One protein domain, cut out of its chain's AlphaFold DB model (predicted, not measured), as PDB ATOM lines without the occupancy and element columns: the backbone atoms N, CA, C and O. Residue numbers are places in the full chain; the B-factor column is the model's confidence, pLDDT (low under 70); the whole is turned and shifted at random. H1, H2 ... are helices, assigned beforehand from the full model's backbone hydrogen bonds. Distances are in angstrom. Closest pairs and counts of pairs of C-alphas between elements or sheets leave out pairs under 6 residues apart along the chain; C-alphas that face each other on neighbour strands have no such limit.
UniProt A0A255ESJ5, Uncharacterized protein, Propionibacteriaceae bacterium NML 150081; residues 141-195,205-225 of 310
ATOM      1  N   ASP A 141     197.475 221.949 187.920       90.12
ATOM      2  CA  ASP A 141     196.788 221.116 186.928       90.12
ATOM      3  C   ASP A 141     195.699 220.190 187.507       90.12
ATOM      4  O   ASP A 141     194.701 219.912 186.844       90.12
ATOM      5  N   LEU A 142     195.857 219.718 188.750       87.19
ATOM      6  CA  LEU A 142     194.844 218.909 189.436       87.19
ATOM      7  C   LEU A 142     193.713 219.767 190.018       87.19
ATOM      8  O   LEU A 142     192.587 219.287 190.123       87.19
ATOM      9  N   PHE A 143     193.999 221.018 190.388       87.75
ATOM     10  CA  PHE A 143     192.991 221.977 190.846       87.75
ATOM     11  C   PHE A 143     192.168 222.509 189.666       87.75
ATOM     12  O   PHE A 143     190.940 222.494 189.736       87.75
ATOM     13  N   GLU A 144     192.818 222.860 188.553       88.69
ATOM     14  CA  GLU A 144     192.167 223.255 187.296       88.69
ATOM     15  C   GLU A 144     191.250 222.150 186.757       88.69
ATOM     16  O   GLU A 144     190.078 222.402 186.479       88.69
ATOM     17  N   ALA A 145     191.738 220.905 186.680       86.75
ATOM     18  CA  ALA A 145     190.944 219.766 186.213       86.75
ATOM     19  C   ALA A 145     189.735 219.442 187.117       86.75
ATOM     20  O   ALA A 145     188.764 218.850 186.647       86.75
ATOM     21  N   ALA A 146     189.787 219.826 188.396       86.06
ATOM     22  CA  ALA A 146     188.688 219.686 189.349       86.06
ATOM     23  C   ALA A 146     187.776 220.929 189.430       86.06
ATOM     24  O   ALA A 146     186.744 220.874 190.097       86.06
ATOM     25  N   GLY A 147     188.138 222.046 188.783       87.38
ATOM     26  CA  GLY A 147     187.426 223.325 188.896       87.38
ATOM     27  C   GLY A 147     187.525 223.978 190.281       87.38
ATOM     28  O   GLY A 147     186.602 224.678 190.694       87.38
ATOM     29  N   LEU A 148     188.609 223.727 191.024       87.50
ATOM     30  CA  LEU A 148     188.796 224.170 192.410       87.50
ATOM     31  C   LEU A 148     189.819 225.310 192.512       87.50
ATOM     32  O   LEU A 148     190.848 225.289 191.844       87.50
ATOM     33  N   ASN A 149     189.573 226.277 193.401       85.31
ATOM     34  CA  ASN A 149     190.540 227.334 193.712       85.31
ATOM     35  C   ASN A 149     191.662 226.786 194.628       85.31
ATOM     36  O   ASN A 149     191.348 226.324 195.729       85.31
ATOM     37  N   PRO A 150     192.952 226.845 194.235       82.38
ATOM     38  CA  PRO A 150     194.063 226.385 195.068       82.38
ATOM     39  C   PRO A 150     194.435 227.326 196.232       82.38
ATOM     40  O   PRO A 150     195.292 226.955 197.036       82.38
ATOM     41  N   GLU A 151     193.822 228.511 196.347       85.00
ATOM     42  CA  GLU A 151     194.121 229.528 197.370       85.00
ATOM     43  C   GLU A 151     193.028 229.616 198.468       85.00
ATOM     44  O   GLU A 151     192.133 230.460 198.387       85.00
ATOM     45  N   PRO A 152     193.064 228.766 199.515       83.62
ATOM     46  CA  PRO A 152     192.151 228.861 200.655       83.62
ATOM     47  C   PRO A 152     192.562 229.988 201.613       83.62
ATOM     48  O   PRO A 152     193.738 230.133 201.953       83.62
ATOM     49  N   THR A 153     191.588 230.744 202.124       82.44
ATOM     50  CA  THR A 153     191.837 231.879 203.032       82.44
ATOM     51  C   THR A 153     191.912 231.472 204.506       82.44
ATOM     52  O   THR A 153     192.544 232.154 205.312       82.44
ATOM     53  N   ASN A 154     191.280 230.354 204.871       84.00
ATOM     54  CA  ASN A 154     191.195 229.850 206.242       84.00
ATOM     55  C   ASN A 154     191.324 228.318 206.315       84.00
ATOM     56  O   ASN A 154     191.307 227.606 205.308       84.00
ATOM     57  N   GLY A 155     191.492 227.794 207.532       83.25
ATOM     58  CA  GLY A 155     191.715 226.364 207.747       83.25
ATOM     59  C   GLY A 155     190.487 225.490 207.465       83.25
ATOM     60  O   GLY A 155     190.655 224.332 207.085       83.25
ATOM     61  N   GLU A 156     189.264 226.008 207.609       84.44
ATOM     62  CA  GLU A 156     188.038 225.307 207.217       84.44
ATOM     63  C   GLU A 156     187.924 225.147 205.692       84.44
ATOM     64  O   GLU A 156     187.676 224.034 205.223       84.44
ATOM     65  N   GLU A 157     188.180 226.208 204.922       85.25
ATOM     66  CA  GLU A 157     188.277 226.169 203.455       85.25
ATOM     67  C   GLU A 157     189.364 225.203 202.993       85.25
ATOM     68  O   GLU A 157     189.108 224.351 202.148       85.25
ATOM     69  N   PHE A 158     190.554 225.254 203.597       88.25
ATOM     70  CA  PHE A 158     191.635 224.314 203.291       88.25
ATOM     71  C   PHE A 158     191.235 222.857 203.577       88.25
ATOM     72  O   PHE A 158     191.498 221.964 202.771       88.25
ATOM     73  N   LEU A 159     190.547 222.590 204.694       88.44
ATOM     74  CA  LEU A 159     190.015 221.258 204.997       88.44
ATOM     75  C   LEU A 159     188.966 220.793 203.985       88.44
ATOM     76  O   LEU A 159     188.885 219.588 203.730       88.44
ATOM     77  N   GLN A 160     188.156 221.706 203.448       89.06
ATOM     78  CA  GLN A 160     187.141 221.384 202.454       89.06
ATOM     79  C   GLN A 160     187.772 221.140 201.078       89.06
ATOM     80  O   GLN A 160     187.583 220.062 200.522       89.06
ATOM     81  N   LEU A 161     188.671 222.019 200.634       88.56
ATOM     82  CA  LEU A 161     189.475 221.879 199.418       88.56
ATOM     83  C   LEU A 161     190.190 220.516 199.331       88.56
ATOM     84  O   LEU A 161     190.180 219.850 198.295       88.56
ATOM     85  N   LEU A 162     190.763 220.043 200.444       89.31
ATOM     86  CA  LEU A 162     191.408 218.727 200.529       89.31
ATOM     87  C   LEU A 162     190.432 217.538 200.434       89.31
ATOM     88  O   LEU A 162     190.844 216.439 200.050       89.31
ATOM     89  N   ARG A 163     189.160 217.723 200.809       89.50
ATOM     90  CA  ARG A 163     188.095 216.723 200.614       89.50
ATOM     91  C   ARG A 163     187.599 216.733 199.179       89.50
ATOM     92  O   ARG A 163     187.389 215.657 198.632       89.50
ATOM     93  N   ASP A 164     187.472 217.911 198.582       89.25
ATOM     94  CA  ASP A 164     186.958 218.082 197.225       89.25
ATOM     95  C   ASP A 164     187.957 217.524 196.198       89.25
ATOM     96  O   ASP A 164     187.577 216.704 195.366       89.25
ATOM     97  N   ILE A 165     189.262 217.788 196.364       88.31
ATOM     98  CA  ILE A 165     190.332 217.118 195.595       88.31
ATOM     99  C   ILE A 165     190.300 215.592 195.768       88.31
ATOM    100  O   ILE A 165     190.543 214.849 194.821       88.31
ATOM    101  N   LYS A 166     189.983 215.083 196.965       88.75
ATOM    102  CA  LYS A 166     189.835 213.635 197.176       88.75
ATOM    103  C   LYS A 166     188.577 213.076 196.490       88.75
ATOM    104  O   LYS A 166     188.581 211.919 196.078       88.75
ATOM    105  N   ALA A 167     187.502 213.857 196.404       87.25
ATOM    106  CA  ALA A 167     186.259 213.465 195.745       87.25
ATOM    107  C   ALA A 167     186.369 213.513 194.210       87.25
ATOM    108  O   ALA A 167     185.726 212.710 193.538       87.25
ATOM    109  N   ALA A 168     187.213 214.397 193.669       84.94
ATOM    110  CA  ALA A 168     187.416 214.590 192.235       84.94
ATOM    111  C   ALA A 168     188.027 213.377 191.502       84.94
ATOM    112  O   ALA A 168     187.888 213.272 190.283       84.94
ATOM    113  N   GLY A 169     188.673 212.431 192.200       78.19
ATOM    114  CA  GLY A 169     189.246 211.261 191.534       78.19
ATOM    115  C   GLY A 169     189.541 210.048 192.415       78.19
ATOM    116  O   GLY A 169     189.990 210.137 193.558       78.19
ATOM    117  N   ASN A 170     189.360 208.863 191.827       75.69
ATOM    118  CA  ASN A 170     189.724 207.599 192.461       75.69
ATOM    119  C   ASN A 170     191.228 207.549 192.774       75.69
ATOM    120  O   ASN A 170     192.068 207.767 191.903       75.69
ATOM    121  N   ASN A 171     191.556 207.190 194.020       82.94
ATOM    122  CA  ASN A 171     192.922 207.105 194.550       82.94
ATOM    123  C   ASN A 171     193.710 208.440 194.558       82.94
ATOM    124  O   ASN A 171     194.942 208.427 194.604       82.94
ATOM    125  N   GLN A 172     193.020 209.585 194.555       83.81
ATOM    126  CA  GLN A 172     193.632 210.899 194.777       83.81
ATOM    127  C   GLN A 172     193.686 211.263 196.271       83.81
ATOM    128  O   GLN A 172     192.862 210.828 197.079       83.81
ATOM    129  N   TRP A 173     194.684 212.067 196.643       85.69
ATOM    130  CA  TRP A 173     194.931 212.519 198.013       85.69
ATOM    131  C   TRP A 173     195.356 213.987 197.988       85.69
ATOM    132  O   TRP A 173     196.344 214.320 197.341       85.69
ATOM    133  N   GLY A 174     194.655 214.858 198.720       86.06
ATOM    134  CA  GLY A 174     194.976 216.290 198.743       86.06
ATOM    135  C   GLY A 174     196.274 216.654 199.481       86.06
ATOM    136  O   GLY A 174     196.782 217.757 199.312       86.06
ATOM    137  N   TRP A 175     196.824 215.761 200.314       87.50
ATOM    138  CA  TRP A 175     198.029 216.047 201.100       87.50
ATOM    139  C   TRP A 175     198.870 214.793 201.377       87.50
ATOM    140  O   TRP A 175     198.327 213.711 201.593       87.50
ATOM    141  N   SER A 176     200.199 214.947 201.411       82.88
ATOM    142  CA  SER A 176     201.161 213.834 201.491       82.88
ATOM    143  C   SER A 176     201.860 213.657 202.847       82.88
ATOM    144  O   SER A 176     202.221 212.537 203.200       82.88
ATOM    145  N   ASN A 177     202.065 214.726 203.628       81.25
ATOM    146  CA  ASN A 177     202.848 214.684 204.872       81.25
ATOM    147  C   ASN A 177     202.006 215.062 206.099       81.25
ATOM    148  O   ASN A 177     201.823 216.242 206.399       81.25
ATOM    149  N   VAL A 178     201.526 214.062 206.838       74.31
ATOM    150  CA  VAL A 178     200.589 214.258 207.963       74.31
ATOM    151  C   VAL A 178     201.173 215.128 209.092       74.31
ATOM    152  O   VAL A 178     200.472 215.972 209.645       74.31
ATOM    153  N   GLY A 179     202.476 215.016 209.375       72.00
ATOM    154  CA  GLY A 179     203.140 215.866 210.371       72.00
ATOM    155  C   GLY A 179     203.140 217.349 209.978       72.00
ATOM    156  O   GLY A 179     202.876 218.210 210.816       72.00
ATOM    157  N   ARG A 180     203.363 217.648 208.689       74.81
ATOM    158  CA  ARG A 180     203.286 219.018 208.147       74.81
ATOM    159  C   ARG A 180     201.851 219.533 208.069       74.81
ATOM    160  O   ARG A 180     201.624 220.688 208.405       74.81
ATOM    161  N   PHE A 181     200.889 218.676 207.715       82.69
ATOM    162  CA  PHE A 181     199.465 219.029 207.625       82.69
ATOM    163  C   PHE A 181     198.958 219.719 208.895       82.69
ATOM    164  O   PHE A 181     198.345 220.779 208.824       82.69
ATOM    165  N   ASN A 182     199.260 219.147 210.065       79.38
ATOM    166  CA  ASN A 182     198.844 219.702 211.352       79.38
ATOM    167  C   ASN A 182     199.480 221.085 211.605       79.38
ATOM    168  O   ASN A 182     198.812 221.989 212.098       79.38
ATOM    169  N   THR A 183     200.750 221.288 211.230       76.75
ATOM    170  CA  THR A 183     201.424 222.594 211.349       76.75
ATOM    171  C   THR A 183     200.806 223.642 210.422       76.75
ATOM    172  O   THR A 183     200.444 224.713 210.906       76.75
ATOM    173  N   THR A 184     200.610 223.323 209.140       80.50
ATOM    174  CA  THR A 184     199.993 224.222 208.149       80.50
ATOM    175  C   THR A 184     198.557 224.585 208.533       80.50
ATOM    176  O   THR A 184     198.210 225.764 208.560       80.50
ATOM    177  N   LEU A 185     197.742 223.595 208.920       83.62
ATOM    178  CA  LEU A 185     196.365 223.819 209.362       83.62
ATOM    179  C   LEU A 185     196.317 224.734 210.591       83.62
ATOM    180  O   LEU A 185     195.530 225.671 210.628       83.62
ATOM    181  N   LEU A 186     197.176 224.505 211.591       80.56
ATOM    182  CA  LEU A 186     197.243 225.373 212.769       80.56
ATOM    183  C   LEU A 186     197.644 226.811 212.393       80.56
ATOM    184  O   LEU A 186     197.051 227.747 212.920       80.56
ATOM    185  N   GLN A 187     198.577 227.009 211.457       79.25
ATOM    186  CA  GLN A 187     198.951 228.348 210.985       79.25
ATOM    187  C   GLN A 187     197.788 229.067 210.278       79.25
ATOM    188  O   GLN A 187     197.519 230.221 210.599       79.25
ATOM    189  N   MET A 188     197.045 228.381 209.401       80.81
ATOM    190  CA  MET A 188     195.844 228.926 208.738       80.81
ATOM    191  C   MET A 188     194.708 229.251 209.721       80.81
ATOM    192  O   MET A 188     193.921 230.161 209.490       80.81
ATOM    193  N   MET A 189     194.644 228.547 210.853       80.81
ATOM    194  CA  MET A 189     193.719 228.824 211.961       80.81
ATOM    195  C   MET A 189     194.217 229.928 212.918       80.81
ATOM    196  O   MET A 189     193.672 230.086 214.012       80.81
ATOM    197  N   ASN A 190     195.276 230.657 212.542       76.06
ATOM    198  CA  ASN A 190     195.972 231.663 213.352       76.06
ATOM    199  C   ASN A 190     196.407 231.147 214.745       76.06
ATOM    200  O   ASN A 190     196.422 231.872 215.742       76.06
ATOM    201  N   CYS A 191     196.744 229.857 214.833       71.50
ATOM    202  CA  CYS A 191     197.240 229.233 216.051       71.50
ATOM    203  C   CYS A 191     198.750 229.472 216.210       71.50
ATOM    204  O   CYS A 191     199.512 229.206 215.274       71.50
ATOM    205  N   PRO A 192     199.234 229.859 217.405       58.12
ATOM    206  CA  PRO A 192     200.667 229.972 217.651       58.12
ATOM    207  C   PRO A 192     201.365 228.613 217.494       58.12
ATOM    208  O   PRO A 192     200.878 227.577 217.962       58.12
ATOM    209  N   ARG A 193     202.537 228.622 216.846       53.81
ATOM    210  CA  ARG A 193     203.389 227.437 216.658       53.81
ATOM    211  C   ARG A 193     203.758 226.846 218.022       53.81
ATOM    212  O   ARG A 193     204.190 227.569 218.920       53.81
ATOM    213  N   ALA A 194     203.644 225.525 218.169       47.09
ATOM    214  CA  ALA A 194     204.113 224.837 219.370       47.09
ATOM    215  C   ALA A 194     205.618 225.107 219.566       47.09
ATOM    216  O   ALA A 194     206.418 224.778 218.692       47.09
ATOM    217  N   GLY A 195     205.975 225.747 220.684       43.34
ATOM    218  CA  GLY A 195     207.326 226.253 220.959       43.34
ATOM    219  C   GLY A 195     207.419 227.778 221.100       43.34
ATOM    220  O   GLY A 195     208.400 228.261 221.653       43.34
ATOM    221  N   VAL A 205     190.699 231.114 220.851       54.88
ATOM    222  CA  VAL A 205     191.493 230.583 219.732       54.88
ATOM    223  C   VAL A 205     192.445 229.492 220.225       54.88
ATOM    224  O   VAL A 205     192.378 228.360 219.758       54.88
ATOM    225  N   SER A 206     193.259 229.764 221.251       57.81
ATOM    226  CA  SER A 206     194.220 228.792 221.792       57.81
ATOM    227  C   SER A 206     193.579 227.510 222.359       57.81
ATOM    228  O   SER A 206     194.230 226.461 222.399       57.81
ATOM    229  N   THR A 207     192.318 227.561 222.799       62.69
ATOM    230  CA  THR A 207     191.565 226.386 223.266       62.69
ATOM    231  C   THR A 207     191.092 225.541 222.083       62.69
ATOM    232  O   THR A 207     191.289 224.323 222.094       62.69
ATOM    233  N   ARG A 208     190.589 226.183 221.016       64.69
ATOM    234  CA  ARG A 208     190.241 225.544 219.733       64.69
ATOM    235  C   ARG A 208     191.471 224.919 219.058       64.69
ATOM    236  O   ARG A 208     191.450 223.751 218.681       64.69
ATOM    237  N   CYS A 209     192.594 225.634 219.024       64.06
ATOM    238  CA  CYS A 209     193.884 225.123 218.552       64.06
ATOM    239  C   CYS A 209     194.351 223.890 219.346       64.06
ATOM    240  O   CYS A 209     194.859 222.920 218.778       64.06
ATOM    241  N   ARG A 210     194.151 223.886 220.673       63.41
ATOM    242  CA  ARG A 210     194.506 222.750 221.539       63.41
ATOM    243  C   ARG A 210     193.582 221.544 221.369       63.41
ATOM    244  O   ARG A 210     194.068 220.422 221.516       63.41
ATOM    245  N   SER A 211     192.288 221.712 221.092       67.62
ATOM    246  CA  SER A 211     191.401 220.574 220.791       67.62
ATOM    247  C   SER A 211     191.712 219.978 219.415       67.62
ATOM    248  O   SER A 211     191.971 218.778 219.336       67.62
ATOM    249  N   ILE A 212     191.830 220.810 218.373       66.50
ATOM    250  CA  ILE A 212     192.205 220.399 217.008       66.50
ATOM    251  C   ILE A 212     193.561 219.678 217.012       66.50
ATOM    252  O   ILE A 212     193.663 218.537 216.561       66.50
ATOM    253  N   GLY A 213     194.593 220.284 217.608       63.91
ATOM    254  CA  GLY A 213     195.923 219.682 217.679       63.91
ATOM    255  C   GLY A 213     195.962 218.358 218.456       63.91
ATOM    256  O   GLY A 213     196.767 217.491 218.125       63.91
ATOM    257  N   ARG A 214     195.097 218.163 219.467       64.44
ATOM    258  CA  ARG A 214     194.957 216.874 220.177       64.44
ATOM    259  C   ARG A 214     194.237 215.823 219.329       64.44
ATOM    260  O   ARG A 214     194.704 214.691 219.287       64.44
ATOM    261  N   HIS A 215     193.164 216.204 218.635       66.50
ATOM    262  CA  HIS A 215     192.387 215.323 217.750       66.50
ATOM    263  C   HIS A 215     193.212 214.774 216.579       66.50
ATOM    264  O   HIS A 215     193.110 213.597 216.244       66.50
ATOM    265  N   TRP A 216     194.067 215.600 215.974       59.19
ATOM    266  CA  TRP A 216     194.951 215.129 214.908       59.19
ATOM    267  C   TRP A 216     196.142 214.328 215.453       59.19
ATOM    268  O   TRP A 216     196.403 213.245 214.945       59.19
ATOM    269  N   ARG A 217     196.770 214.734 216.571       58.12
ATOM    270  CA  ARG A 217     197.856 213.940 217.192       58.12
ATOM    271  C   ARG A 217     197.424 212.553 217.687       58.12
ATOM    272  O   ARG A 217     198.258 211.649 217.729       58.12
ATOM    273  N   SER A 218     196.164 212.356 218.087       58.06
ATOM    274  CA  SER A 218     195.662 211.010 218.401       58.06
ATOM    275  C   SER A 218     195.486 210.172 217.132       58.06
ATOM    276  O   SER A 218     195.887 209.011 217.113       58.06
ATOM    277  N   ARG A 219     194.984 210.766 216.041       56.78
ATOM    278  CA  ARG A 219     194.879 210.111 214.724       56.78
ATOM    279  C   ARG A 219     196.238 209.753 214.121       56.78
ATOM    280  O   ARG A 219     196.376 208.641 213.621       56.78
ATOM    281  N   ASP A 220     197.248 210.609 214.251       49.72
ATOM    282  CA  ASP A 220     198.619 210.328 213.793       49.72
ATOM    283  C   ASP A 220     199.184 209.065 214.455       49.72
ATOM    284  O   ASP A 220     199.778 208.222 213.785       49.72
ATOM    285  N   ARG A 221     198.917 208.880 215.758       44.16
ATOM    286  CA  ARG A 221     199.325 207.691 216.526       44.16
ATOM    287  C   ARG A 221     198.653 206.400 216.034       44.16
ATOM    288  O   ARG A 221     199.234 205.322 216.155       44.16
ATOM    289  N   HIS A 222     197.449 206.502 215.467       37.53
ATOM    290  CA  HIS A 222     196.747 205.383 214.835       37.53
ATOM    291  C   HIS A 222     197.211 205.125 213.393       37.53
ATOM    292  O   HIS A 222     197.265 203.972 212.971       37.53
ATOM    293  N   LEU A 223     197.594 206.160 212.642       36.22
ATOM    294  CA  LEU A 223     198.139 206.007 211.288       36.22
ATOM    295  C   LEU A 223     199.561 205.423 211.300       36.22
ATOM    296  O   LEU A 223     199.870 204.558 210.481       36.22
ATOM    297  N   SER A 224     200.402 205.809 212.263       30.17
ATOM    298  CA  SER A 224     201.729 205.206 212.440       30.17
ATOM    299  C   SER A 224     201.658 203.737 212.874       30.17
ATOM    300  O   SER A 224     202.455 202.933 212.399       30.17
ATOM    301  N   THR A 225     200.656 203.338 213.670       31.19
ATOM    302  CA  THR A 225     200.388 201.907 213.925       31.19
ATOM    303  C   THR A 225     199.781 201.194 212.712       31.19
ATOM    304  O   THR A 225     200.142 200.047 212.457       31.19
TER     305      THR A 225
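AT A GLANCE: This is residues 141 to 195 and 205 to 225 of the 310 residues of an uncharacterized protein of Propionibacteriaceae bacterium NML 150081 (UniProt A0A255ESJ5). Four helices make a flat, loosely joined row: H1 at one end, then H2, then H3 and H4 side by side. H2 and H3 meet at the start of the one and the end of the other as an open V, while short H1 stands crosswise near the far end of H2. The 76 printed residues hold four named helices, in the order H1, H2, H3, H4, and no named strand, and the class is all helix. The whole is only just compact, close to loose, with a radius of gyration of the C-alphas of 13.6 A. The C-alphas span 38 by 32 by 16 A along their three main axes.

HOW THE PARTS SIT: H1, residues 141 to 146, and H2, residues 155 to 167, only just touch, with 3 pairs of C-alphas within 8 A. H2 touches H1 with residue 165 alone, and the closest C-alphas of the two are those of Ala 146 and Ile 165, 7.0 A apart. Their lines are about perpendicular, at 84 degrees. H2 and H3, residues 178 to 188, form a helical hairpin and run opposite ways at a steep tilt of 45 degrees. H2 touches H3 with residues 155 to 158 alone; the closest C-alphas are those of Gly 155 and Met 188, 5.0 A apart. H3 touches H4, residues 205 to 225, and the closest C-alphas are those of Leu 186 and Cys 209, 6.7 A apart. These two run opposite ways at a shallow tilt of 12 degrees, with 10.6 A from centre to centre. H1 is apart from H3 and H4, and H2 is apart from H4. In H1, H2 and H4 every backbone O i to N i+4 pair is within hydrogen-bond range; in H3 it is 6 of 7.

IN THESE COORDINATES: H1 begins at C-alpha 141, at (196.788, 221.116, 186.928), and measures 8.6 A from first to last C-alpha. H2, Gly 155 to Ala 167, measures 18.4 A and begins at C-alpha 155, at (191.715, 226.364, 207.747). H3, Val 178 to Met 188, measures 15.4 A. H4, the longest helix with 21 residues, measures 30.6 A and ends at C-alpha 225, at (200.388, 201.907, 213.925).

THE WHOLE: The two C-alphas farthest apart are those of Ala 145 and Gly 195, 39.0 A. Residues 196 to 204 are not printed, and C-alphas 195 and 205 are 16.5 A apart across this cut. The links from H1 to H2 and from H2 to H3 are short; the link from H3 to H4 runs across the cut. The mean pLDDT of the printed part is 74.0, and residues 192 to 195 and 205 to 225 are under 70.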